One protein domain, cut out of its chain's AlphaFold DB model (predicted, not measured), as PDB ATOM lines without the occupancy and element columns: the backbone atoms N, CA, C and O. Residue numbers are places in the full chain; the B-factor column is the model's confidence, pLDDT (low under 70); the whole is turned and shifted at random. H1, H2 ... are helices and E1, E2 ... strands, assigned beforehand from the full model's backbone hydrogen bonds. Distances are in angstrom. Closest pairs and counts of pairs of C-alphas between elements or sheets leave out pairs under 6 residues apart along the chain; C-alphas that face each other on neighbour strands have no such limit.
ATOM      1  N   THR A  88      22.558  29.095  21.639       89.88
ATOM      2  CA  THR A  88      21.193  29.638  21.590       89.88
ATOM      3  C   THR A  88      21.119  31.122  21.930       89.88
ATOM      4  O   THR A  88      20.083  31.748  21.694       89.88
ATOM      5  N   LYS A  89      22.207  31.703  22.452       90.25
ATOM      6  CA  LYS A  89      22.281  33.125  22.775       90.25
ATOM      7  C   LYS A  89      22.082  33.955  21.512       90.25
ATOM      8  O   LYS A  89      22.621  33.654  20.448       90.25
ATOM      9  N   GLU A  90      21.279  34.998  21.642       92.62
ATOM     10  CA  GLU A  90      20.931  35.886  20.540       92.62
ATOM     11  C   GLU A  90      21.847  37.106  20.526       92.62
ATOM     12  O   GLU A  90      22.057  37.747  21.559       92.62
ATOM     13  N   ILE A  91      22.359  37.439  19.345       91.06
ATOM     14  CA  ILE A  91      23.223  38.591  19.109       91.06
ATOM     15  C   ILE A  91      22.619  39.413  17.977       91.06
ATOM     16  O   ILE A  91      22.474  38.934  16.851       91.06
ATOM     17  N   ASP A  92      22.280  40.667  18.274       92.69
ATOM     18  CA  ASP A  92      22.132  41.685  17.236       92.69
ATOM     19  C   ASP A  92      23.535  42.063  16.755       92.69
ATOM     20  O   ASP A  92      24.226  42.844  17.409       92.69
ATOM     21  N   TYR A  93      23.978  41.464  15.646       90.88
ATOM     22  CA  TYR A  93      25.376  41.559  15.208       90.88
ATOM     23  C   TYR A  93      25.776  43.000  14.868       90.88
ATOM     24  O   TYR A  93      26.933  43.375  15.034       90.88
ATOM     25  N   ARG A  94      24.817  43.836  14.447       91.25
ATOM     26  CA  ARG A  94      25.091  45.249  14.180       91.25
ATOM     27  C   ARG A  94      25.347  45.997  15.467       91.25
ATOM     28  O   ARG A  94      26.388  46.619  15.582       91.25
ATOM     29  N   ALA A  95      24.427  45.888  16.425       88.94
ATOM     30  CA  ALA A  95      24.584  46.517  17.733       88.94
ATOM     31  C   ALA A  95      25.843  46.011  18.456       88.94
ATOM     32  O   ALA A  95      26.465  46.757  19.203       88.94
ATOM     33  N   PHE A  96      26.214  44.752  18.225       87.75
ATOM     34  CA  PHE A  96      27.434  44.154  18.747       87.75
ATOM     35  C   PHE A  96      28.702  44.792  18.154       87.75
ATOM     36  O   PHE A  96      29.612  45.122  18.905       87.75
ATOM     37  N   ALA A  97      28.751  45.020  16.839       86.69
ATOM     38  CA  ALA A  97      29.925  45.586  16.169       86.69
ATOM     39  C   ALA A  97      30.128  47.099  16.398       86.69
ATOM     40  O   ALA A  97      31.217  47.619  16.166       86.69
ATOM     41  N   THR A  98      29.087  47.823  16.811       83.88
ATOM     42  CA  THR A  98      29.052  49.299  16.884       83.88
ATOM     43  C   THR A  98      28.799  49.835  18.298       83.88
ATOM     44  O   THR A  98      28.361  50.977  18.454       83.88
ATOM     45  N   ASP A  99      29.004  49.017  19.335       77.50
ATOM     46  CA  ASP A  99      28.743  49.375  20.738       77.50
ATOM     47  C   ASP A  99      27.311  49.910  20.993       77.50
ATOM     48  O   ASP A  99      27.072  50.800  21.813       77.50
ATOM     49  N   GLY A 100      26.326  49.335  20.298       71.62
ATOM     50  CA  GLY A 100      24.894  49.598  20.469       71.62
ATOM     51  C   GLY A 100      24.262  50.519  19.420       71.62
ATOM     52  O   GLY A 100      23.034  50.646  19.393       71.62
ATOM     53  N   GLU A 101      25.043  51.140  18.536       74.81
ATOM     54  CA  GLU A 101      24.517  52.009  17.474       74.81
ATOM     55  C   GLU A 101      24.036  51.217  16.240       74.81
ATOM     56  O   GLU A 101      24.494  50.123  15.943       74.81
ATOM     57  N   GLY A 102      23.072  51.725  15.468       74.44
ATOM     58  CA  GLY A 102      22.687  51.072  14.201       74.44
ATOM     59  C   GLY A 102      22.008  49.692  14.320       74.44
ATOM     60  O   GLY A 102      21.892  48.991  13.310       74.44
ATOM     61  N   SER A 103      21.526  49.320  15.513       83.69
ATOM     62  CA  SER A 103      20.698  48.128  15.757       83.69
ATOM     63  C   SER A 103      19.517  48.045  14.780       83.69
ATOM     64  O   SER A 103      18.750  48.998  14.617       83.69
ATOM     65  N   GLY A 104      19.348  46.883  14.149       81.69
ATOM     66  CA  GLY A 104      18.153  46.529  13.379       81.69
ATOM     67  C   GLY A 104      17.133  45.726  14.193       81.69
ATOM     68  O   GLY A 104      16.105  45.307  13.654       81.69
ATOM     69  N   GLY A 105      17.400  45.508  15.486       89.00
ATOM     70  CA  GLY A 105      16.584  44.689  16.370       89.00
ATOM     71  C   GLY A 105      16.498  43.253  15.861       89.00
ATOM     72  O   GLY A 105      17.479  42.678  15.392       89.00
ATOM     73  N   ILE A 106      15.301  42.665  15.891       90.81
ATOM     74  CA  ILE A 106      15.096  41.270  15.465       90.81
ATOM     75  C   ILE A 106      15.486  41.004  13.998       90.81
ATOM     76  O   ILE A 106      15.750  39.857  13.648       90.81
ATOM     77  N   SER A 107      15.547  42.038  13.151       91.56
ATOM     78  CA  SER A 107      15.919  41.925  11.733       91.56
ATOM     79  C   SER A 107      17.430  41.904  11.488       91.56
ATOM     80  O   SER A 107      17.857  41.707  10.359       91.56
ATOM     81  N   THR A 108      18.240  42.116  12.523       91.88
ATOM     82  CA  THR A 108      19.704  41.946  12.496       91.88
ATOM     83  C   THR A 108      20.164  41.043  13.638       91.88
ATOM     84  O   THR A 108      21.334  41.030  13.997       91.88
ATOM     85  N   THR A 109      19.239  40.280  14.225       95.94
ATOM     86  CA  THR A 109      19.533  39.348  15.315       95.94
ATOM     87  C   THR A 109      19.650  37.931  14.781       95.94
ATOM     88  O   THR A 109      18.753  37.469  14.074       95.94
ATOM     89  N   TYR A 110      20.707  37.234  15.184       95.56
ATOM     90  CA  TYR A 110      20.933  35.810  14.936       95.56
ATOM     91  C   TYR A 110      21.204  35.086  16.250       95.56
ATOM     92  O   TYR A 110      21.638  35.708  17.221       95.56
ATOM     93  N   THR A 111      20.979  33.775  16.296       95.25
ATOM     94  CA  THR A 111      21.609  32.964  17.343       95.25
ATOM     95  C   THR A 111      23.088  32.767  17.020       95.25
ATOM     96  O   THR A 111      23.485  32.765  15.852       95.25
ATOM     97  N   ILE A 112      23.909  32.564  18.046       92.62
ATOM     98  CA  ILE A 112      25.334  32.264  17.881       92.62
ATOM     99  C   ILE A 112      25.547  31.071  16.934       92.62
ATOM    100  O   ILE A 112      26.357  31.167  16.016       92.62
ATOM    101  N   ASP A 113      24.769  29.992  17.065       93.12
ATOM    102  CA  ASP A 113      24.882  28.827  16.173       93.12
ATOM    103  C   ASP A 113      24.587  29.152  14.699       93.12
ATOM    104  O   ASP A 113      25.164  28.535  13.804       93.12
ATOM    105  N   GLN A 114      23.709  30.123  14.421       95.38
ATOM    106  CA  GLN A 114      23.468  30.575  13.049       95.38
ATOM    107  C   GLN A 114      24.685  31.321  12.494       95.38
ATOM    108  O   GLN A 114      25.089  31.045  11.369       95.38
ATOM    109  N   LEU A 115      25.291  32.212  13.284       94.56
ATOM    110  CA  LEU A 115      26.493  32.959  12.888       94.56
ATOM    111  C   LEU A 115      27.678  32.023  12.635       94.56
ATOM    112  O   LEU A 115      28.348  32.122  11.611       94.56
ATOM    113  N   VAL A 116      27.884  31.060  13.530       92.56
ATOM    114  CA  VAL A 116      28.883  29.998  13.373       92.56
ATOM    115  C   VAL A 116      28.641  29.197  12.102       92.56
ATOM    116  O   VAL A 116      29.580  28.898  11.377       92.56
ATOM    117  N   LYS A 117      27.388  28.846  11.810       94.38
ATOM    118  CA  LYS A 117      27.068  28.087  10.604       94.38
ATOM    119  C   LYS A 117      27.402  28.867   9.331       94.38
ATOM    120  O   LYS A 117      27.918  28.256   8.407       94.38
ATOM    121  N   MET A 118      27.167  30.183   9.312       93.75
ATOM    122  CA  MET A 118      27.547  31.055   8.189       93.75
ATOM    123  C   MET A 118      29.063  31.206   8.018       93.75
ATOM    124  O   MET A 118      29.542  31.558   6.941       93.75
ATOM    125  N   TYR A 119      29.827  30.999   9.091       93.75
ATOM    126  CA  TYR A 119      31.281  30.898   9.018       93.75
ATOM    127  C   TYR A 119      31.703  29.527   8.474       93.75
ATOM    128  O   TYR A 119      32.465  29.447   7.516       93.75
ATOM    129  N   ASP A 120      31.164  28.448   9.049       91.44
ATOM    130  CA  ASP A 120      31.510  27.063   8.711       91.44
ATOM    131  C   ASP A 120      31.134  26.697   7.255       91.44
ATOM    132  O   ASP A 120      31.816  25.881   6.635       91.44
ATOM    133  N   ASP A 121      30.057  27.276   6.706       92.94
ATOM    134  CA  ASP A 121      29.606  27.055   5.323       92.94
ATOM    135  C   ASP A 121      30.185  28.045   4.293       92.94
ATOM    136  O   ASP A 121      29.908  27.895   3.105       92.94
ATOM    137  N   GLY A 122      31.001  29.014   4.728       92.25
ATOM    138  CA  GLY A 122      31.656  30.013   3.872       92.25
ATOM    139  C   GLY A 122      30.784  31.209   3.475       92.25
ATOM    140  O   GLY A 122      31.317  32.223   3.030       92.25
ATOM    141  N   SER A 123      29.471  31.161   3.714       93.25
ATOM    142  CA  SER A 123      28.539  32.179   3.209       93.25
ATOM    143  C   SER A 123      28.831  33.596   3.696       93.25
ATOM    144  O   SER A 123      28.678  34.551   2.942       93.25
ATOM    145  N   SER A 124      29.265  33.765   4.948       93.56
ATOM    146  CA  SER A 124      29.616  35.095   5.469       93.56
ATOM    147  C   SER A 124      30.865  35.689   4.809       93.56
ATOM    148  O   SER A 124      30.907  36.902   4.600       93.56
ATOM    149  N   ALA A 125      31.832  34.850   4.425       92.81
ATOM    150  CA  ALA A 125      33.033  35.273   3.712       92.81
ATOM    151  C   ALA A 125      32.711  35.626   2.253       92.81
ATOM    152  O   ALA A 125      33.107  36.695   1.796       92.81
ATOM    153  N   ASP A 126      31.916  34.797   1.571       92.81
ATOM    154  CA  ASP A 126      31.482  35.054   0.193       92.81
ATOM    155  C   ASP A 126      30.681  36.367   0.104       92.81
ATOM    156  O   ASP A 126      30.914  37.200  -0.772       92.81
ATOM    157  N   LEU A 127      29.776  36.608   1.066       92.00
ATOM    158  CA  LEU A 127      29.020  37.862   1.180       92.00
ATOM    159  C   LEU A 127      29.930  39.081   1.406       92.00
ATOM    160  O   LEU A 127      29.648  40.168   0.895       92.00
ATOM    161  N   ASN A 128      31.013  38.922   2.168       93.00
ATOM    162  CA  ASN A 128      32.000  39.977   2.378       93.00
ATOM    163  C   ASN A 128      32.840  40.236   1.125       93.00
ATOM    164  O   ASN A 128      33.106  41.391   0.808       93.00
ATOM    165  N   GLU A 129      33.219  39.189   0.393       90.75
ATOM    166  CA  GLU A 129      33.977  39.299  -0.851       90.75
ATOM    167  C   GLU A 129      33.192  40.080  -1.907       90.75
ATOM    168  O   GLU A 129      33.693  41.075  -2.436       90.75
ATOM    169  N   VAL A 130      31.921  39.728  -2.139       87.44
ATOM    170  CA  VAL A 130      31.071  40.479  -3.079       87.44
ATOM    171  C   VAL A 130      30.823  41.913  -2.596       87.44
ATOM    172  O   VAL A 130      30.806  42.846  -3.397       87.44
ATOM    173  N   ALA A 131      30.692  42.138  -1.283       86.31
ATOM    174  CA  ALA A 131      30.559  43.477  -0.710       86.31
ATOM    175  C   ALA A 131      31.834  44.326  -0.891       86.31
ATOM    176  O   ALA A 131      31.740  45.514  -1.219       86.31
ATOM    177  N   ALA A 132      33.014  43.727  -0.727       84.56
ATOM    178  CA  ALA A 132      34.309  44.367  -0.932       84.56
ATOM    179  C   ALA A 132      34.562  44.671  -2.413       84.56
ATOM    180  O   ALA A 132      34.925  45.802  -2.730       84.56
ATOM    181  N   TYR A 133      34.254  43.729  -3.313       79.94
ATOM    182  CA  TYR A 133      34.326  43.924  -4.767       79.94
ATOM    183  C   TYR A 133      33.574  45.183  -5.204       79.94
ATOM    184  O   TYR A 133      34.038  45.946  -6.052       79.94
ATOM    185  N   THR A 134      32.424  45.461  -4.579       73.88
ATOM    186  CA  THR A 134      31.673  46.667  -4.927       73.88
ATOM    187  C   THR A 134      32.294  47.981  -4.447       73.88
ATOM    188  O   THR A 134      31.931  49.037  -4.957       73.88
ATOM    189  N   ALA A 135      33.208  47.957  -3.475       66.12
ATOM    190  CA  ALA A 135      33.867  49.162  -2.974       66.12
ATOM    191  C   ALA A 135      34.884  49.718  -3.980       66.12
ATOM    192  O   ALA A 135      34.952  50.932  -4.169       66.12
ATOM    193  N   ASP A 136      35.632  48.824  -4.628       57.75
ATOM    194  CA  ASP A 136      36.683  49.181  -5.582       57.75
ATOM    195  C   ASP A 136      36.105  49.578  -6.948       57.75
ATOM    196  O   ASP A 136      36.646  50.456  -7.617       57.75
ATOM    197  N   ASN A 137      34.965  48.986  -7.323       58.06
ATOM    198  CA  ASN A 137      34.365  49.160  -8.647       58.06
ATOM    199  C   ASN A 137      33.181  50.148  -8.695       58.06
ATOM    200  O   ASN A 137      32.847  50.629  -9.772       58.06
ATOM    201  N   TYR A 138      32.558  50.502  -7.559       61.22
ATOM    202  CA  TYR A 138      31.382  51.399  -7.516       61.22
ATOM    203  C   TYR A 138      31.559  52.572  -6.540       61.22
ATOM    204  O   TYR A 138      30.678  52.868  -5.729       61.22
ATOM    205  N   ALA A 139      32.702  53.262  -6.619       43.41
ATOM    206  CA  ALA A 139      33.156  54.276  -5.659       43.41
ATOM    207  C   ALA A 139      32.235  55.511  -5.452       43.41
ATOM    208  O   ALA A 139      32.526  56.328  -4.576       43.41
ATOM    209  N   THR A 140      31.127  55.680  -6.192       47.41
ATOM    210  CA  THR A 140      30.257  56.873  -6.086       47.41
ATOM    211  C   THR A 140      28.748  56.627  -6.261       47.41
ATOM    212  O   THR A 140      28.107  57.401  -6.956       47.41
ATOM    213  N   ASN A 141      28.121  55.615  -5.647       48.88
ATOM    214  CA  ASN A 141      26.733  55.250  -6.021       48.88
ATOM    215  C   ASN A 141      25.678  55.262  -4.889       48.88
ATOM    216  O   ASN A 141      24.833  54.370  -4.808       48.88
ATOM    217  N   ASP A 142      25.654  56.321  -4.070       45.34
ATOM    218  CA  ASP A 142      24.463  56.684  -3.265       45.34
ATOM    219  C   ASP A 142      23.360  57.358  -4.120       45.34
ATOM    220  O   ASP A 142      22.238  57.590  -3.662       45.34
ATOM    221  N   ALA A 143      23.664  57.669  -5.385       44.28
ATOM    222  CA  ALA A 143      22.683  58.019  -6.403       44.28
ATOM    223  C   ALA A 143      22.362  56.759  -7.220       44.28
ATOM    224  O   ALA A 143      23.270  56.051  -7.651       44.28
ATOM    225  N   GLY A 144      21.070  56.456  -7.371       51.28
ATOM    226  CA  GLY A 144      20.587  55.331  -8.169       51.28
ATOM    227  C   GLY A 144      21.072  55.381  -9.619       51.28
ATOM    228  O   GLY A 144      21.660  56.368 -10.061       51.28
ATOM    229  N   ILE A 145      20.804  54.301 -10.347       52.56
ATOM    230  CA  ILE A 145      21.036  54.224 -11.793       52.56
ATOM    231  C   ILE A 145      20.402  55.452 -12.473       52.56
ATOM    232  O   ILE A 145      19.351  55.930 -12.032       52.56
ATOM    233  N   ASP A 146      21.010  55.969 -13.546       54.69
ATOM    234  CA  ASP A 146      20.269  56.844 -14.454       54.69
ATOM    235  C   ASP A 146      19.082  56.033 -14.983       54.69
ATOM    236  O   ASP A 146      19.256  55.090 -15.753       54.69
ATOM    237  N   LYS A 147      17.874  56.346 -14.503       59.38
ATOM    238  CA  LYS A 147      16.636  55.612 -14.794       59.38
ATOM    239  C   LYS A 147      16.459  55.363 -16.298       59.38
ATOM    240  O   LYS A 147      15.862  54.361 -16.683       59.38
ATOM    241  N   GLU A 148      17.000  56.248 -17.132       59.16
ATOM    242  CA  GLU A 148      17.006  56.130 -18.588       59.16
ATOM    243  C   GLU A 148      17.866  54.957 -19.100       59.16
ATOM    244  O   GLU A 148      17.427  54.243 -20.000       59.16
ATOM    245  N   ALA A 149      19.027  54.683 -18.494       59.25
ATOM    246  CA  ALA A 149      19.925  53.591 -18.884       59.25
ATOM    247  C   ALA A 149      19.344  52.198 -18.576       59.25
ATOM    248  O   ALA A 149      19.433  51.291 -19.403       59.25
ATOM    249  N   TYR A 150      18.692  52.028 -17.419       63.19
ATOM    250  CA  TYR A 150      18.049  50.754 -17.062       63.19
ATOM    251  C   TYR A 150      16.825  50.462 -17.946       63.19
ATOM    252  O   TYR A 150      16.665  49.348 -18.447       63.19
ATOM    253  N   LEU A 151      15.973  51.471 -18.170       65.19
ATOM    254  CA  LEU A 151      14.783  51.334 -19.018       65.19
ATOM    255  C   LEU A 151      15.149  51.039 -20.479       65.19
ATOM    256  O   LEU A 151      14.469  50.251 -21.131       65.19
ATOM    257  N   ALA A 152      16.237  51.624 -20.985       61.59
ATOM    258  CA  ALA A 152      16.692  51.375 -22.346       61.59
ATOM    259  C   ALA A 152      17.177  49.928 -22.562       61.59
ATOM    260  O   ALA A 152      16.926  49.372 -23.632       61.59
ATOM    261  N   TYR A 153      17.774  49.286 -21.552       61.56
ATOM    262  CA  TYR A 153      18.080  47.851 -21.591       61.56
ATOM    263  C   TYR A 153      16.818  46.973 -21.529       61.56
ATOM    264  O   TYR A 153      16.701  46.039 -22.322       61.56
ATOM    265  N   GLU A 154      15.858  47.271 -20.635       61.09
ATOM    266  CA  GLU A 154      14.600  46.501 -20.513       61.09
ATOM    267  C   GLU A 154      13.806  46.498 -21.840       61.09
ATOM    268  O   GLU A 154      13.194  45.487 -22.189       61.09
ATOM    269  N   ASP A 155      13.891  47.582 -22.622       58.84
ATOM    270  CA  ASP A 155      13.282  47.717 -23.956       58.84
ATOM    271  C   ASP A 155      14.177  47.225 -25.126       58.84
ATOM    272  O   ASP A 155      13.752  47.256 -26.287       58.84
ATOM    273  N   ALA A 180      35.214  33.338 -15.897       30.00
ATOM    274  CA  ALA A 180      34.463  33.907 -17.020       30.00
ATOM    275  C   ALA A 180      32.929  33.750 -16.929       30.00
ATOM    276  O   ALA A 180      32.227  34.262 -17.796       30.00
ATOM    277  N   GLU A 181      32.386  33.064 -15.915       34.97
ATOM    278  CA  GLU A 181      30.927  32.855 -15.786       34.97
ATOM    279  C   GLU A 181      30.183  33.994 -15.050       34.97
ATOM    280  O   GLU A 181      28.956  34.009 -15.033       34.97
ATOM    281  N   THR A 182      30.881  34.980 -14.476       43.75
ATOM    282  CA  THR A 182      30.281  36.068 -13.668       43.75
ATOM    283  C   THR A 182      30.038  37.388 -14.412       43.75
ATOM    284  O   THR A 182      29.445  38.301 -13.838       43.75
ATOM    285  N   PHE A 183      30.464  37.516 -15.674       44.78
ATOM    286  CA  PHE A 183      30.509  38.809 -16.378       44.78
ATOM    287  C   PHE A 183      29.348  39.095 -17.351       44.78
ATOM    288  O   PHE A 183      29.214  40.236 -17.784       44.78
ATOM    289  N   ASP A 184      28.460  38.137 -17.644       51.97
ATOM    290  CA  ASP A 184      27.342  38.337 -18.598       51.97
ATOM    291  C   ASP A 184      26.232  39.282 -18.083       51.97
ATOM    292  O   ASP A 184      25.381  39.728 -18.852       51.97
ATOM    293  N   SER A 185      26.217  39.592 -16.782       62.88
ATOM    294  CA  SER A 185      25.197  40.433 -16.134       62.88
ATOM    295  C   SER A 185      25.584  41.910 -15.987       62.88
ATOM    296  O   SER A 185      24.815  42.682 -15.420       62.88
ATOM    297  N   PHE A 186      26.764  42.323 -16.451       65.44
ATOM    298  CA  PHE A 186      27.189  43.726 -16.432       65.44
ATOM    299  C   PHE A 186      27.059  44.362 -17.816       65.44
ATOM    300  O   PHE A 186      27.115  43.678 -18.840       65.44
ATOM    301  N   SER A 187      26.896  45.683 -17.859       65.56
ATOM    302  CA  SER A 187      27.058  46.434 -19.099       65.56
ATOM    303  C   SER A 187      28.486  46.267 -19.648       65.56
ATOM    304  O   SER A 187      29.411  45.996 -18.877       65.56
ATOM    305  N   PRO A 188      28.702  46.417 -20.968       55.16
ATOM    306  CA  PRO A 188      30.014  46.203 -21.594       55.16
ATOM    307  C   PRO A 188      31.157  47.062 -21.028       55.16
ATOM    308  O   PRO A 188      32.321  46.690 -21.143       55.16
ATOM    309  N   ASP A 189      30.827  48.206 -20.433       57.91
ATOM    310  CA  ASP A 189      31.723  49.149 -19.755       57.91
ATOM    311  C   ASP A 189      31.871  48.883 -18.239       57.91
ATOM    312  O   ASP A 189      32.709  49.500 -17.586       57.91
ATOM    313  N   GLY A 190      31.105  47.941 -17.676       61.28
ATOM    314  CA  GLY A 190      31.166  47.521 -16.271       61.28
ATOM    315  C   GLY A 190      30.427  48.427 -15.276       61.28
ATOM    316  O   GLY A 190      30.411  48.130 -14.078       61.28
ATOM    317  N   GLU A 191      29.794  49.508 -15.743       62.56
ATOM    318  CA  GLU A 191      29.191  50.533 -14.879       62.56
ATOM    319  C   GLU A 191      27.790  50.158 -14.354       62.56
ATOM    320  O   GLU A 191      27.409  50.526 -13.232       62.56
ATOM    321  N   VAL A 192      27.011  49.397 -15.129       72.12
ATOM    322  CA  VAL A 192      25.621  49.035 -14.816       72.12
ATOM    323  C   VAL A 192      25.493  47.532 -14.602       72.12
ATOM    324  O   VAL A 192      25.970  46.732 -15.401       72.12
ATOM    325  N   TYR A 193      24.822  47.139 -13.516       78.81
ATOM    326  CA  TYR A 193      24.508  45.739 -13.240       78.81
ATOM    327  C   TYR A 193      23.053  45.426 -13.575       78.81
ATOM    328  O   TYR A 193      22.140  46.119 -13.117       78.81
ATOM    329  N   PHE A 194      22.844  44.339 -14.310       79.50
ATOM    330  CA  PHE A 194      21.534  43.803 -14.645       79.50
ATOM    331  C   PHE A 194      21.209  42.612 -13.728       79.50
ATOM    332  O   PHE A 194      21.857  41.568 -13.827       79.50
ATOM    333  N   PRO A 195      20.225  42.750 -12.819       80.31
ATOM    334  CA  PRO A 195      19.873  41.701 -11.869       80.31
ATOM    335  C   PRO A 195      19.136  40.539 -12.542       80.31
ATOM    336  O   PRO A 195      18.432  40.719 -13.536       80.31
ATOM    337  N   SER A 196      19.224  39.352 -11.943       86.25
ATOM    338  CA  SER A 196      18.516  38.157 -12.398       86.25
ATOM    339  C   SER A 196      16.990  38.332 -12.416       86.25
ATOM    340  O   SER A 196      16.407  39.074 -11.617       86.25
ATOM    341  N   ASP A 197      16.300  37.556 -13.262       85.88
ATOM    342  CA  ASP A 197      14.827  37.529 -13.325       85.88
ATOM    343  C   ASP A 197      14.176  37.284 -11.950       85.88
ATOM    344  O   ASP A 197      13.107  37.820 -11.633       85.88
ATOM    345  N   ASN A 198      14.830  36.480 -11.108       86.81
ATOM    346  CA  ASN A 198      14.368  36.188  -9.755       86.81
ATOM    347  C   ASN A 198      14.489  37.411  -8.839       86.81
ATOM    348  O   ASN A 198      13.545  37.700  -8.094       86.81
ATOM    349  N   ALA A 199      15.602  38.146  -8.913       86.50
ATOM    350  CA  ALA A 199      15.791  39.387  -8.173       86.50
ATOM    351  C   ALA A 199      14.798  40.468  -8.628       86.50
ATOM    352  O   ALA A 199      14.120  41.063  -7.785       86.50
ATOM    353  N   VAL A 200      14.601  40.646  -9.942       86.31
ATOM    354  CA  VAL A 200      13.606  41.580 -10.507       86.31
ATOM    355  C   VAL A 200      12.202  41.255 -10.005       86.31
ATOM    356  O   VAL A 200      11.481  42.139  -9.532       86.31
ATOM    357  N   LYS A 201      11.803  39.980 -10.068       89.56
ATOM    358  CA  LYS A 201      10.497  39.531  -9.577       89.56
ATOM    359  C   LYS A 201      10.335  39.804  -8.079       89.56
ATOM    360  O   LYS A 201       9.305  40.342  -7.672       89.56
ATOM    361  N   SER A 202      11.351  39.480  -7.278       91.44
ATOM    362  CA  SER A 202      11.351  39.689  -5.827       91.44
ATOM    363  C   SER A 202      11.201  41.171  -5.448       91.44
ATOM    364  O   SER A 202      10.389  41.515  -4.585       91.44
ATOM    365  N   LEU A 203      11.924  42.067  -6.129       88.88
ATOM    366  CA  LEU A 203      11.849  43.515  -5.908       88.88
ATOM    367  C   LEU A 203      10.482  44.087  -6.314       88.88
ATOM    368  O   LEU A 203       9.854  44.795  -5.519       88.88
ATOM    369  N   LYS A 204       9.960  43.706  -7.492       87.88
ATOM    370  CA  LYS A 204       8.633  44.140  -7.970       87.88
ATOM    371  C   LYS A 204       7.509  43.675  -7.024       87.88
ATOM    372  O   LYS A 204       6.604  44.456  -6.723       87.88
ATOM    373  N   GLU A 205       7.582  42.458  -6.472       90.06
ATOM    374  CA  GLU A 205       6.644  41.964  -5.441       90.06
ATOM    375  C   GLU A 205       6.687  42.802  -4.148       90.06
ATOM    376  O   GLU A 205       5.650  43.042  -3.518       90.06
ATOM    377  N   LYS A 206       7.866  43.320  -3.786       87.12
ATOM    378  CA  LYS A 206       8.076  44.246  -2.658       87.12
ATOM    379  C   LYS A 206       7.771  45.714  -3.007       87.12
ATOM    380  O   LYS A 206       7.950  46.582  -2.154       87.12
ATOM    381  N   LYS A 207       7.231  45.989  -4.205       89.50
ATOM    382  CA  LYS A 207       6.916  47.331  -4.737       89.50
ATOM    383  C   LYS A 207       8.140  48.247  -4.859       89.50
ATOM    384  O   LYS A 207       8.016  49.458  -4.676       89.50
ATOM    385  N   ILE A 208       9.300  47.668  -5.150       85.50
ATOM    386  CA  ILE A 208      10.540  48.384  -5.446       85.50
ATOM    387  C   ILE A 208      10.798  48.218  -6.940       85.50
ATOM    388  O   ILE A 208      10.846  47.093  -7.440       85.50
ATOM    389  N   ASP A 209      10.911  49.334  -7.651       84.12
ATOM    390  CA  ASP A 209      11.317  49.333  -9.052       84.12
ATOM    391  C   ASP A 209      12.851  49.190  -9.111       84.12
ATOM    392  O   ASP A 209      13.537  50.005  -8.487       84.12
ATOM    393  N   PRO A 210      13.415  48.174  -9.797       82.06
ATOM    394  CA  PRO A 210      14.864  48.041  -9.956       82.06
ATOM    395  C   PRO A 210      15.538  49.292 -10.536       82.06
ATOM    396  O   PRO A 210      16.682  49.570 -10.197       82.06
ATOM    397  N   ALA A 211      14.816  50.087 -11.334       78.25
ATOM    398  CA  ALA A 211      15.329  51.339 -11.888       78.25
ATOM    399  C   ALA A 211      15.489  52.465 -10.843       78.25
ATOM    400  O   ALA A 211      16.127  53.476 -11.121       78.25
ATOM    401  N   ASP A 212      14.904  52.319  -9.647       79.25
ATOM    402  CA  ASP A 212      14.939  53.325  -8.577       79.25
ATOM    403  C   ASP A 212      16.041  53.046  -7.521       79.25
ATOM    404  O   ASP A 212      16.117  53.744  -6.504       79.25
ATOM    405  N   VAL A 213      16.893  52.033  -7.728       78.94
ATOM    406  CA  VAL A 213      17.992  51.633  -6.825       78.94
ATOM    407  C   VAL A 213      19.336  51.582  -7.568       78.94
ATOM    408  O   VAL A 213      19.377  51.627  -8.792       78.94
ATOM    409  N   SER A 214      20.463  51.572  -6.847       79.62
ATOM    410  CA  SER A 214      21.800  51.598  -7.464       79.62
ATOM    411  C   SER A 214      22.240  50.229  -7.999       79.62
ATOM    412  O   SER A 214      21.824  49.195  -7.473       79.62
ATOM    413  N   SER A 215      23.149  50.209  -8.987       79.81
ATOM    414  CA  SER A 215      23.773  48.973  -9.504       79.81
ATOM    415  C   SER A 215      24.426  48.151  -8.390       79.81
ATOM    416  O   SER A 215      24.288  46.933  -8.352       79.81
ATOM    417  N   GLN A 216      25.069  48.826  -7.428       83.50
ATOM    418  CA  GLN A 216      25.645  48.185  -6.246       83.50
ATOM    419  C   GLN A 216      24.572  47.490  -5.399       83.50
ATOM    420  O   GLN A 216      24.775  46.358  -4.960       83.50
ATOM    421  N   PHE A 217      23.428  48.143  -5.170       86.94
ATOM    422  CA  PHE A 217      22.329  47.531  -4.429       86.94
ATOM    423  C   PHE A 217      21.758  46.322  -5.178       86.94
ATOM    424  O   PHE A 217      21.561  45.281  -4.559       86.94
ATOM    425  N   LEU A 218      21.519  46.439  -6.487       86.94
ATOM    426  CA  LEU A 218      20.991  45.342  -7.304       86.94
ATOM    427  C   LEU A 218      21.925  44.133  -7.305       86.94
ATOM    428  O   LEU A 218      21.460  43.017  -7.084       86.94
ATOM    429  N   TYR A 219      23.227  44.366  -7.475       87.75
ATOM    430  CA  TYR A 219      24.243  43.320  -7.423       87.75
ATOM    431  C   TYR A 219      24.239  42.602  -6.077       87.75
ATOM    432  O   TYR A 219      24.048  41.393  -6.019       87.75
ATOM    433  N   LEU A 220      24.357  43.340  -4.971       89.19
ATOM    434  CA  LEU A 220      24.409  42.740  -3.635       89.19
ATOM    435  C   LEU A 220      23.082  42.099  -3.208       89.19
ATOM    436  O   LEU A 220      23.085  41.155  -2.415       89.19
ATOM    437  N   TYR A 221      21.949  42.591  -3.714       91.62
ATOM    438  CA  TYR A 221      20.643  41.972  -3.497       91.62
ATOM    439  C   TYR A 221      20.557  40.617  -4.206       91.62
ATOM    440  O   TYR A 221      20.135  39.640  -3.592       91.62
ATOM    441  N   ASP A 222      20.993  40.547  -5.465       91.38
ATOM    442  CA  ASP A 222      20.985  39.311  -6.255       91.38
ATOM    443  C   ASP A 222      21.988  38.282  -5.703       91.38
ATOM    444  O   ASP A 222      21.621  37.135  -5.456       91.38
ATOM    445  N   GLN A 223      23.210  38.712  -5.364       92.81
ATOM    446  CA  GLN A 223      24.193  37.860  -4.679       92.81
ATOM    447  C   GLN A 223      23.698  37.402  -3.296       92.81
ATOM    448  O   GLN A 223      23.916  36.265  -2.892       92.81
ATOM    449  N   GLY A 224      22.968  38.250  -2.567       91.62
ATOM    450  CA  GLY A 224      22.340  37.869  -1.300       91.62
ATOM    451  C   GLY A 224      21.353  36.711  -1.435       91.62
ATOM    452  O   GLY A 224      21.309  35.832  -0.576       91.62
ATOM    453  N   MET A 225      20.587  36.674  -2.531       92.25
ATOM    454  CA  MET A 225      19.619  35.605  -2.793       92.25
ATOM    455  C   MET A 225      20.275  34.238  -3.026       92.25
ATOM    456  O   MET A 225      19.623  33.218  -2.786       92.25
ATOM    457  N   SER A 226      21.523  34.203  -3.501       89.69
ATOM    458  CA  SER A 226      22.275  32.967  -3.736       89.69
ATOM    459  C   SER A 226      23.176  32.580  -2.559       89.69
ATOM    460  O   SER A 226      23.255  31.395  -2.236       89.69
ATOM    461  N   LEU A 227      23.826  33.554  -1.915       92.56
ATOM    462  CA  LEU A 227      24.871  33.323  -0.914       92.56
ATOM    463  C   LEU A 227      24.352  33.280   0.532       92.56
ATOM    464  O   LEU A 227      24.926  32.582   1.361       92.56
ATOM    465  N   GLU A 228      23.276  33.994   0.882       93.62
ATOM    466  CA  GLU A 228      22.840  34.099   2.283       93.62
ATOM    467  C   GLU A 228      22.111  32.825   2.767       93.62
ATOM    468  O   GLU A 228      20.996  32.510   2.344       93.62
ATOM    469  N   THR A 229      22.714  32.075   3.702       94.25
ATOM    470  CA  THR A 229      22.196  30.749   4.104       94.25
ATOM    471  C   THR A 229      21.302  30.754   5.344       94.25
ATOM    472  O   THR A 229      20.560  29.787   5.570       94.25
ATOM    473  N   GLN A 230      21.363  31.793   6.186       95.62
ATOM    474  CA  GLN A 230      20.623  31.870   7.451       95.62
ATOM    475  C   GLN A 230      19.650  33.044   7.473       95.62
ATOM    476  O   GLN A 230      19.924  34.119   6.962       95.62
ATOM    477  N   LYS A 231      18.499  32.830   8.116       95.06
ATOM    478  CA  LYS A 231      17.500  33.874   8.347       95.06
ATOM    479  C   LYS A 231      17.698  34.505   9.713       95.06
ATOM    480  O   LYS A 231      17.967  33.806  10.691       95.06
ATOM    481  N   THR A 232      17.461  35.807   9.774       95.19
ATOM    482  CA  THR A 232      17.416  36.580  11.019       95.19
ATOM    483  C   THR A 232      16.279  36.092  11.922       95.19
ATOM    484  O   THR A 232      15.359  35.391  11.481       95.19
ATOM    485  N   LYS A 233      16.265  36.529  13.183       93.81
ATOM    486  CA  LYS A 233      15.170  36.270  14.129       93.81
ATOM    487  C   LYS A 233      13.808  36.774  13.625       93.81
ATOM    488  O   LYS A 233      12.776  36.218  13.998       93.81
ATOM    489  N   ALA A 234      13.782  37.784  12.752       91.75
ATOM    490  CA  ALA A 234      12.568  38.250  12.080       91.75
ATOM    491  C   ALA A 234      12.018  37.267  11.021       91.75
ATOM    492  O   ALA A 234      10.906  37.458  10.531       91.75
ATOM    493  N   GLY A 235      12.769  36.220  10.663       92.56
ATOM    494  CA  GLY A 235      12.399  35.241   9.636       92.56
ATOM    495  C   GLY A 235      12.700  35.684   8.200       92.56
ATOM    496  O   GLY A 235      12.267  35.013   7.258       92.56
ATOM    497  N   THR A 236      13.437  36.784   8.034       92.94
ATOM    498  CA  THR A 236      13.853  37.364   6.747       92.94
ATOM    499  C   THR A 236      15.369  37.330   6.593       92.94
ATOM    500  O   THR A 236      16.090  37.283   7.594       92.94
ATOM    501  N   TYR A 237      15.840  37.400   5.353       94.88
ATOM    502  CA  TYR A 237      17.257  37.590   5.026       94.88
ATOM    503  C   TYR A 237      17.670  39.071   5.103       94.88
ATOM    504  O   TYR A 237      16.813  39.966   5.107       94.88
ATOM    505  N   LEU A 238      18.971  39.353   5.165       93.56
ATOM    506  CA  LEU A 238      19.520  40.707   5.229       93.56
ATOM    507  C   LEU A 238      19.284  41.482   3.939       93.56
ATOM    508  O   LEU A 238      18.956  42.667   4.022       93.56
ATOM    509  N   TYR A 239      19.348  40.834   2.770       92.38
ATOM    510  CA  TYR A 239      18.991  41.498   1.509       92.38
ATOM    511  C   TYR A 239      17.533  41.984   1.503       92.38
ATOM    512  O   TYR A 239      17.228  43.087   1.041       92.38
ATOM    513  N   GLU A 240      16.615  41.216   2.101       92.19
ATOM    514  CA  GLU A 240      15.211  41.613   2.239       92.19
ATOM    515  C   GLU A 240      15.026  42.745   3.251       92.19
ATOM    516  O   GLU A 240      14.194  43.635   3.051       92.19
ATOM    517  N   TYR A 241      15.795  42.715   4.341       91.69
ATOM    518  CA  TYR A 241      15.803  43.771   5.345       91.69
ATOM    519  C   TYR A 241      16.332  45.092   4.772       91.69
ATOM    520  O   TYR A 241      15.726  46.143   5.012       91.69
ATOM    521  N   ALA A 242      17.404  45.044   3.977       90.12
ATOM    522  CA  ALA A 242      17.953  46.201   3.281       90.12
ATOM    523  C   ALA A 242      16.950  46.776   2.270       90.12
ATOM    524  O   ALA A 242      16.699  47.980   2.279       90.12
ATOM    525  N   ALA A 243      16.281  45.925   1.484       88.62
ATOM    526  CA  ALA A 243      15.230  46.352   0.557       88.62
ATOM    527  C   ALA A 243      14.048  47.040   1.260       88.62
ATOM    528  O   ALA A 243      13.503  48.024   0.765       88.62
ATOM    529  N   ALA A 244      13.667  46.587   2.456       88.62
ATOM    530  CA  ALA A 244      12.634  47.256   3.248       88.62
ATOM    531  C   ALA A 244      13.097  48.604   3.851       88.62
ATOM    532  O   ALA A 244      12.264  49.383   4.317       88.62
ATOM    533  N   ASN A 245      14.406  48.890   3.855       86.31
ATOM    534  CA  ASN A 245      15.025  50.031   4.538       86.31
ATOM    535  C   ASN A 245      16.057  50.782   3.673       86.31
ATOM    536  O   ASN A 245      17.014  51.337   4.213       86.31
ATOM    537  N   LEU A 246      15.824  50.877   2.358       80.81
ATOM    538  CA  LEU A 246      16.749  51.436   1.351       80.81
ATOM    539  C   LEU A 246      17.413  52.774   1.726       80.81
ATOM    540  O   LEU A 246      18.558  53.014   1.378       80.81
ATOM    541  N   LYS A 247      16.706  53.662   2.439       79.75
ATOM    542  CA  LYS A 247      17.213  55.000   2.815       79.75
ATOM    543  C   LYS A 247      17.929  55.056   4.168       79.75
ATOM    544  O   LYS A 247      18.292  56.137   4.619       79.75
ATOM    545  N   LYS A 248      18.008  53.933   4.882       80.44
ATOM    546  CA  LYS A 248      18.490  53.869   6.273       80.44
ATOM    547  C   LYS A 248      19.623  52.871   6.470       80.44
ATOM    548  O   LYS A 248      20.313  52.958   7.481       80.44
ATOM    549  N   VAL A 249      19.760  51.898   5.574       83.69
ATOM    550  CA  VAL A 249      20.675  50.772   5.743       83.69
ATOM    551  C   VAL A 249      21.350  50.459   4.413       83.69
ATOM    552  O   VAL A 249      20.672  50.240   3.414       83.69
ATOM    553  N   SER A 250      22.679  50.401   4.432       87.00
ATOM    554  CA  SER A 250      23.507  49.928   3.325       87.00
ATOM    555  C   SER A 250      23.654  48.407   3.411       87.00
ATOM    556  O   SER A 250      24.144  47.895   4.417       87.00
ATOM    557  N   ILE A 251      23.234  47.677   2.370       89.25
ATOM    558  CA  ILE A 251      23.380  46.210   2.299       89.25
ATOM    559  C   ILE A 251      24.853  45.776   2.307       89.25
ATOM    560  O   ILE A 251      25.192  44.765   2.914       89.25
ATOM    561  N   ARG A 252      25.738  46.590   1.720       89.62
ATOM    562  CA  ARG A 252      27.190  46.392   1.768       89.62
ATOM    563  C   ARG A 252      27.690  46.395   3.209       89.62
ATOM    564  O   ARG A 252      28.372  45.464   3.625       89.62
ATOM    565  N   ASP A 253      27.302  47.410   3.977       88.12
ATOM    566  CA  ASP A 253      27.732  47.537   5.370       88.12
ATOM    567  C   ASP A 253      27.179  46.387   6.222       88.12
ATOM    568  O   ASP A 253      27.870  45.915   7.123       88.12
ATOM    569  N   LEU A 254      25.960  45.903   5.930       91.19
ATOM    570  CA  LEU A 254      25.396  44.719   6.588       91.19
ATOM    571  C   LEU A 254      26.290  43.492   6.393       91.19
ATOM    572  O   LEU A 254      26.645  42.851   7.378       91.19
ATOM    573  N   TYR A 255      26.679  43.179   5.155       94.00
ATOM    574  CA  TYR A 255      27.502  42.002   4.859       94.00
ATOM    575  C   TYR A 255      28.924  42.112   5.405       94.00
ATOM    576  O   TYR A 255      29.394  41.177   6.050       94.00
ATOM    577  N   MET A 256      29.576  43.267   5.240       89.81
ATOM    578  CA  MET A 256      30.922  43.479   5.787       89.81
ATOM    579  C   MET A 256      30.932  43.357   7.316       89.81
ATOM    580  O   MET A 256      31.803  42.707   7.892       89.81
ATOM    581  N   THR A 257      29.931  43.941   7.985       91.94
ATOM    582  CA  THR A 257      29.806  43.849   9.448       91.94
ATOM    583  C   THR A 257      29.498  42.417   9.885       91.94
ATOM    584  O   THR A 257      30.037  41.956  10.888       91.94
ATOM    585  N   LEU A 258      28.650  41.697   9.142       93.81
ATOM    586  CA  LEU A 258      28.293  40.315   9.454       93.81
ATOM    587  C   LEU A 258      29.526  39.412   9.470       93.81
ATOM    588  O   LEU A 258      29.695  38.679  10.438       93.81
ATOM    589  N   SER A 259      30.393  39.504   8.456       92.50
ATOM    590  CA  SER A 259      31.613  38.687   8.363       92.50
ATOM    591  C   SER A 259      32.553  38.890   9.547       92.50
ATOM    592  O   SER A 259      33.048  37.922  10.114       92.50
ATOM    593  N   GLY A 260      32.762  40.136   9.982       90.38
ATOM    594  CA  GLY A 260      33.601  40.404  11.155       90.38
ATOM    595  C   GLY A 260      33.043  39.768  12.436       90.38
ATOM    596  O   GLY A 260      33.789  39.208  13.236       90.38
ATOM    597  N   VAL A 261      31.717  39.797  12.614       91.94
ATOM    598  CA  VAL A 261      31.075  39.191  13.790       91.94
ATOM    599  C   VAL A 261      31.039  37.665  13.701       91.94
ATOM    600  O   VAL A 261      31.252  37.003  14.716       91.94
ATOM    601  N   THR A 262      30.796  37.078  12.524       93.12
ATOM    602  CA  THR A 262      30.846  35.615  12.354       93.12
ATOM    603  C   THR A 262      32.255  35.082  12.607       93.12
ATOM    604  O   THR A 262      32.387  34.056  13.271       93.12
ATOM    605  N   GLU A 263      33.300  35.804  12.187       89.00
ATOM    606  CA  GLU A 263      34.698  35.501  12.516       89.00
ATOM    607  C   GLU A 263      34.978  35.561  14.026       89.00
ATOM    608  O   GLU A 263      35.559  34.618  14.569       89.00
ATOM    609  N   GLU A 264      34.548  36.618  14.730       89.06
ATOM    610  CA  GLU A 264      34.767  36.749  16.183       89.06
ATOM    611  C   GLU A 264      34.048  35.634  16.965       89.06
ATOM    612  O   GLU A 264      34.624  35.006  17.858       89.06
ATOM    613  N   VAL A 265      32.809  35.321  16.581       88.19
ATOM    614  CA  VAL A 265      32.015  34.250  17.195       88.19
ATOM    615  C   VAL A 265      32.621  32.869  16.912       88.19
ATOM    616  O   VAL A 265      32.727  32.035  17.818       88.19
ATOM    617  N   ALA A 266      33.039  32.608  15.671       86.19
ATOM    618  CA  ALA A 266      33.690  31.356  15.306       86.19
ATOM    619  C   ALA A 266      35.033  31.191  16.029       86.19
ATOM    620  O   ALA A 266      35.339  30.102  16.522       86.19
ATOM    621  N   ALA A 267      35.809  32.271  16.171       83.00
ATOM    622  CA  ALA A 267      37.031  32.278  16.964       83.00
ATOM    623  C   ALA A 267      36.751  31.896  18.427       83.00
ATOM    624  O   ALA A 267      37.461  31.051  18.972       83.00
ATOM    625  N   PHE A 268      35.688  32.427  19.038       83.50
ATOM    626  CA  PHE A 268      35.282  32.067  20.399       83.50
ATOM    627  C   PHE A 268      34.867  30.587  20.539       83.50
ATOM    628  O   PHE A 268      35.341  29.896  21.444       83.50
ATOM    629  N   LYS A 269      34.047  30.055  19.618       82.56
ATOM    630  CA  LYS A 269      33.676  28.621  19.585       82.56
ATOM    631  C   LYS A 269      34.908  27.716  19.443       82.56
ATOM    632  O   LYS A 269      35.033  26.688  20.114       82.56
ATOM    633  N   ASN A 270      35.841  28.105  18.575       76.69
ATOM    634  CA  ASN A 270      37.085  27.371  18.357       76.69
ATOM    635  C   ASN A 270      38.015  27.438  19.579       76.69
ATOM    636  O   ASN A 270      38.693  26.454  19.880       76.69
ATOM    637  N   GLN A 271      38.022  28.556  20.316       73.50
ATOM    638  CA  GLN A 271      38.746  28.674  21.585       73.50
ATOM    639  C   GLN A 271      38.208  27.699  22.636       73.50
ATOM    640  O   GLN A 271      39.014  27.024  23.271       73.50
ATOM    641  N   GLU A 272      36.887  27.564  22.782       71.06
ATOM    642  CA  GLU A 272      36.294  26.596  23.718       71.06
ATOM    643  C   GLU A 272      36.713  25.161  23.392       71.06
ATOM    644  O   GLU A 272      37.155  24.427  24.268       71.06
ATOM    645  N   SER A 273      36.657  24.780  22.114       65.12
ATOM    646  CA  SER A 273      37.084  23.447  21.664       65.12
ATOM    647  C   SER A 273      38.580  23.193  21.912       65.12
ATOM    648  O   SER A 273      39.009  22.047  22.050       65.12
ATOM    649  N   GLY A 274      39.390  24.257  21.950       61.75
ATOM    650  CA  GLY A 274      40.832  24.207  22.195       61.75
ATOM    651  C   GLY A 274      41.239  24.266  23.671       61.75
ATOM    652  O   GLY A 274      42.409  24.019  23.983       61.75
TER     653      GLY A 274
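Overview. This is residues 88 to 155 and 180 to 274 of the 720 residues of the protein "Histidine kinase" of Blautia sp. AF34-10 (UniProt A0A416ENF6). An elongated helical body has H4, H7 and the long H9 at its core: H4 and H7 lie side by side, and H9 crosses H4 and runs on past H3. A small sheet of E1 and E2, with H1, H2 and H3 close by, lies toward one end, while H5 and H6 lie toward the other. The printed part has 163 residues, in the order E1 H1 H2 E2 H3 H4 H5 H6 H7 H8 H9; the sheet, E1 - E2, is antiparallel and the class is mostly helix. It is compact, with a radius of gyration of the C-alphas of 16.5 A and spans of 57 by 33 by 26 A.

Along the chain. Strand E1, residues 90 to 92, begins at C-alpha 90 (20.931, 35.886, 20.540). H1 is residues 93 to 97, H2 is 105 to 108 and strand E2 is 109 to 111. H3, residues 112 to 120, is 12.2 A long, and H4, residues 123 to 137, is 21.5 A. H5 is residues 147 to 154 and H6 is 197 to 205. H7, residues 215 to 227, is 17.9 A long and begins at C-alpha 215 (23.773, 48.973, -9.504). H8 is residues 238 to 244. H9, residues 251 to 274, is 34.4 A long and ends at C-alpha 274 (40.832, 24.207, 22.195).

Arrangement. E1 and E2 are antiparallel at 150 degrees, with N 91 and O 110 at 2.8 A. H1 touches residues 254 to 261 of H9, the closest C-alphas being Tyr 93 and Val 261, 6.3 A. H2 and H8 only just touch, with 3 pairs of C-alphas within 8 A, Ser 107 and Tyr 241 closest at 6.7 A. H3 touches residues 259 to 269 of H9, about perpendicular at 83 degrees, C-alphas 115 and 262 closest at 5.1 A. H4 touches residues 252 to 262 of H9, opposite ways at a steep tilt of 38 degrees, C-alphas 128 and 256 closest at 5.0 A. H4 touches H7, opposite ways at a shallow tilt of 17 degrees, C-alphas 123 and 227 closest at 5.6 A. H6 touches H7, about perpendicular at 74 degrees, C-alphas 199 and 222 closest at 5.5 A. H8 forms hairpins with H7 and with H9, C-alphas 221 and 239 closest at 5.3 A and 242 and 251 at 5.5 A. H5 touches no helix. Every O i to N i+4 pair is within hydrogen-bond range in H1, H3, H5, H6, H8 and H9, against 9 of 11 in H4 and 8 of 9 in H7; H2 is too short for such a pair.

Size, cuts and confidence. The C-alphas farthest apart, of Asp 155 and Gly 274, are 58.7 A apart. Residues 156 to 179 are not printed, and C-alphas 155 and 180 are 26.2 A apart across this cut. Of the links that are printed whole, none is long. The mean pLDDT of the printed part is 81.1; residues 135 to 155, 180 to 191 and 273 to 274 are under 70.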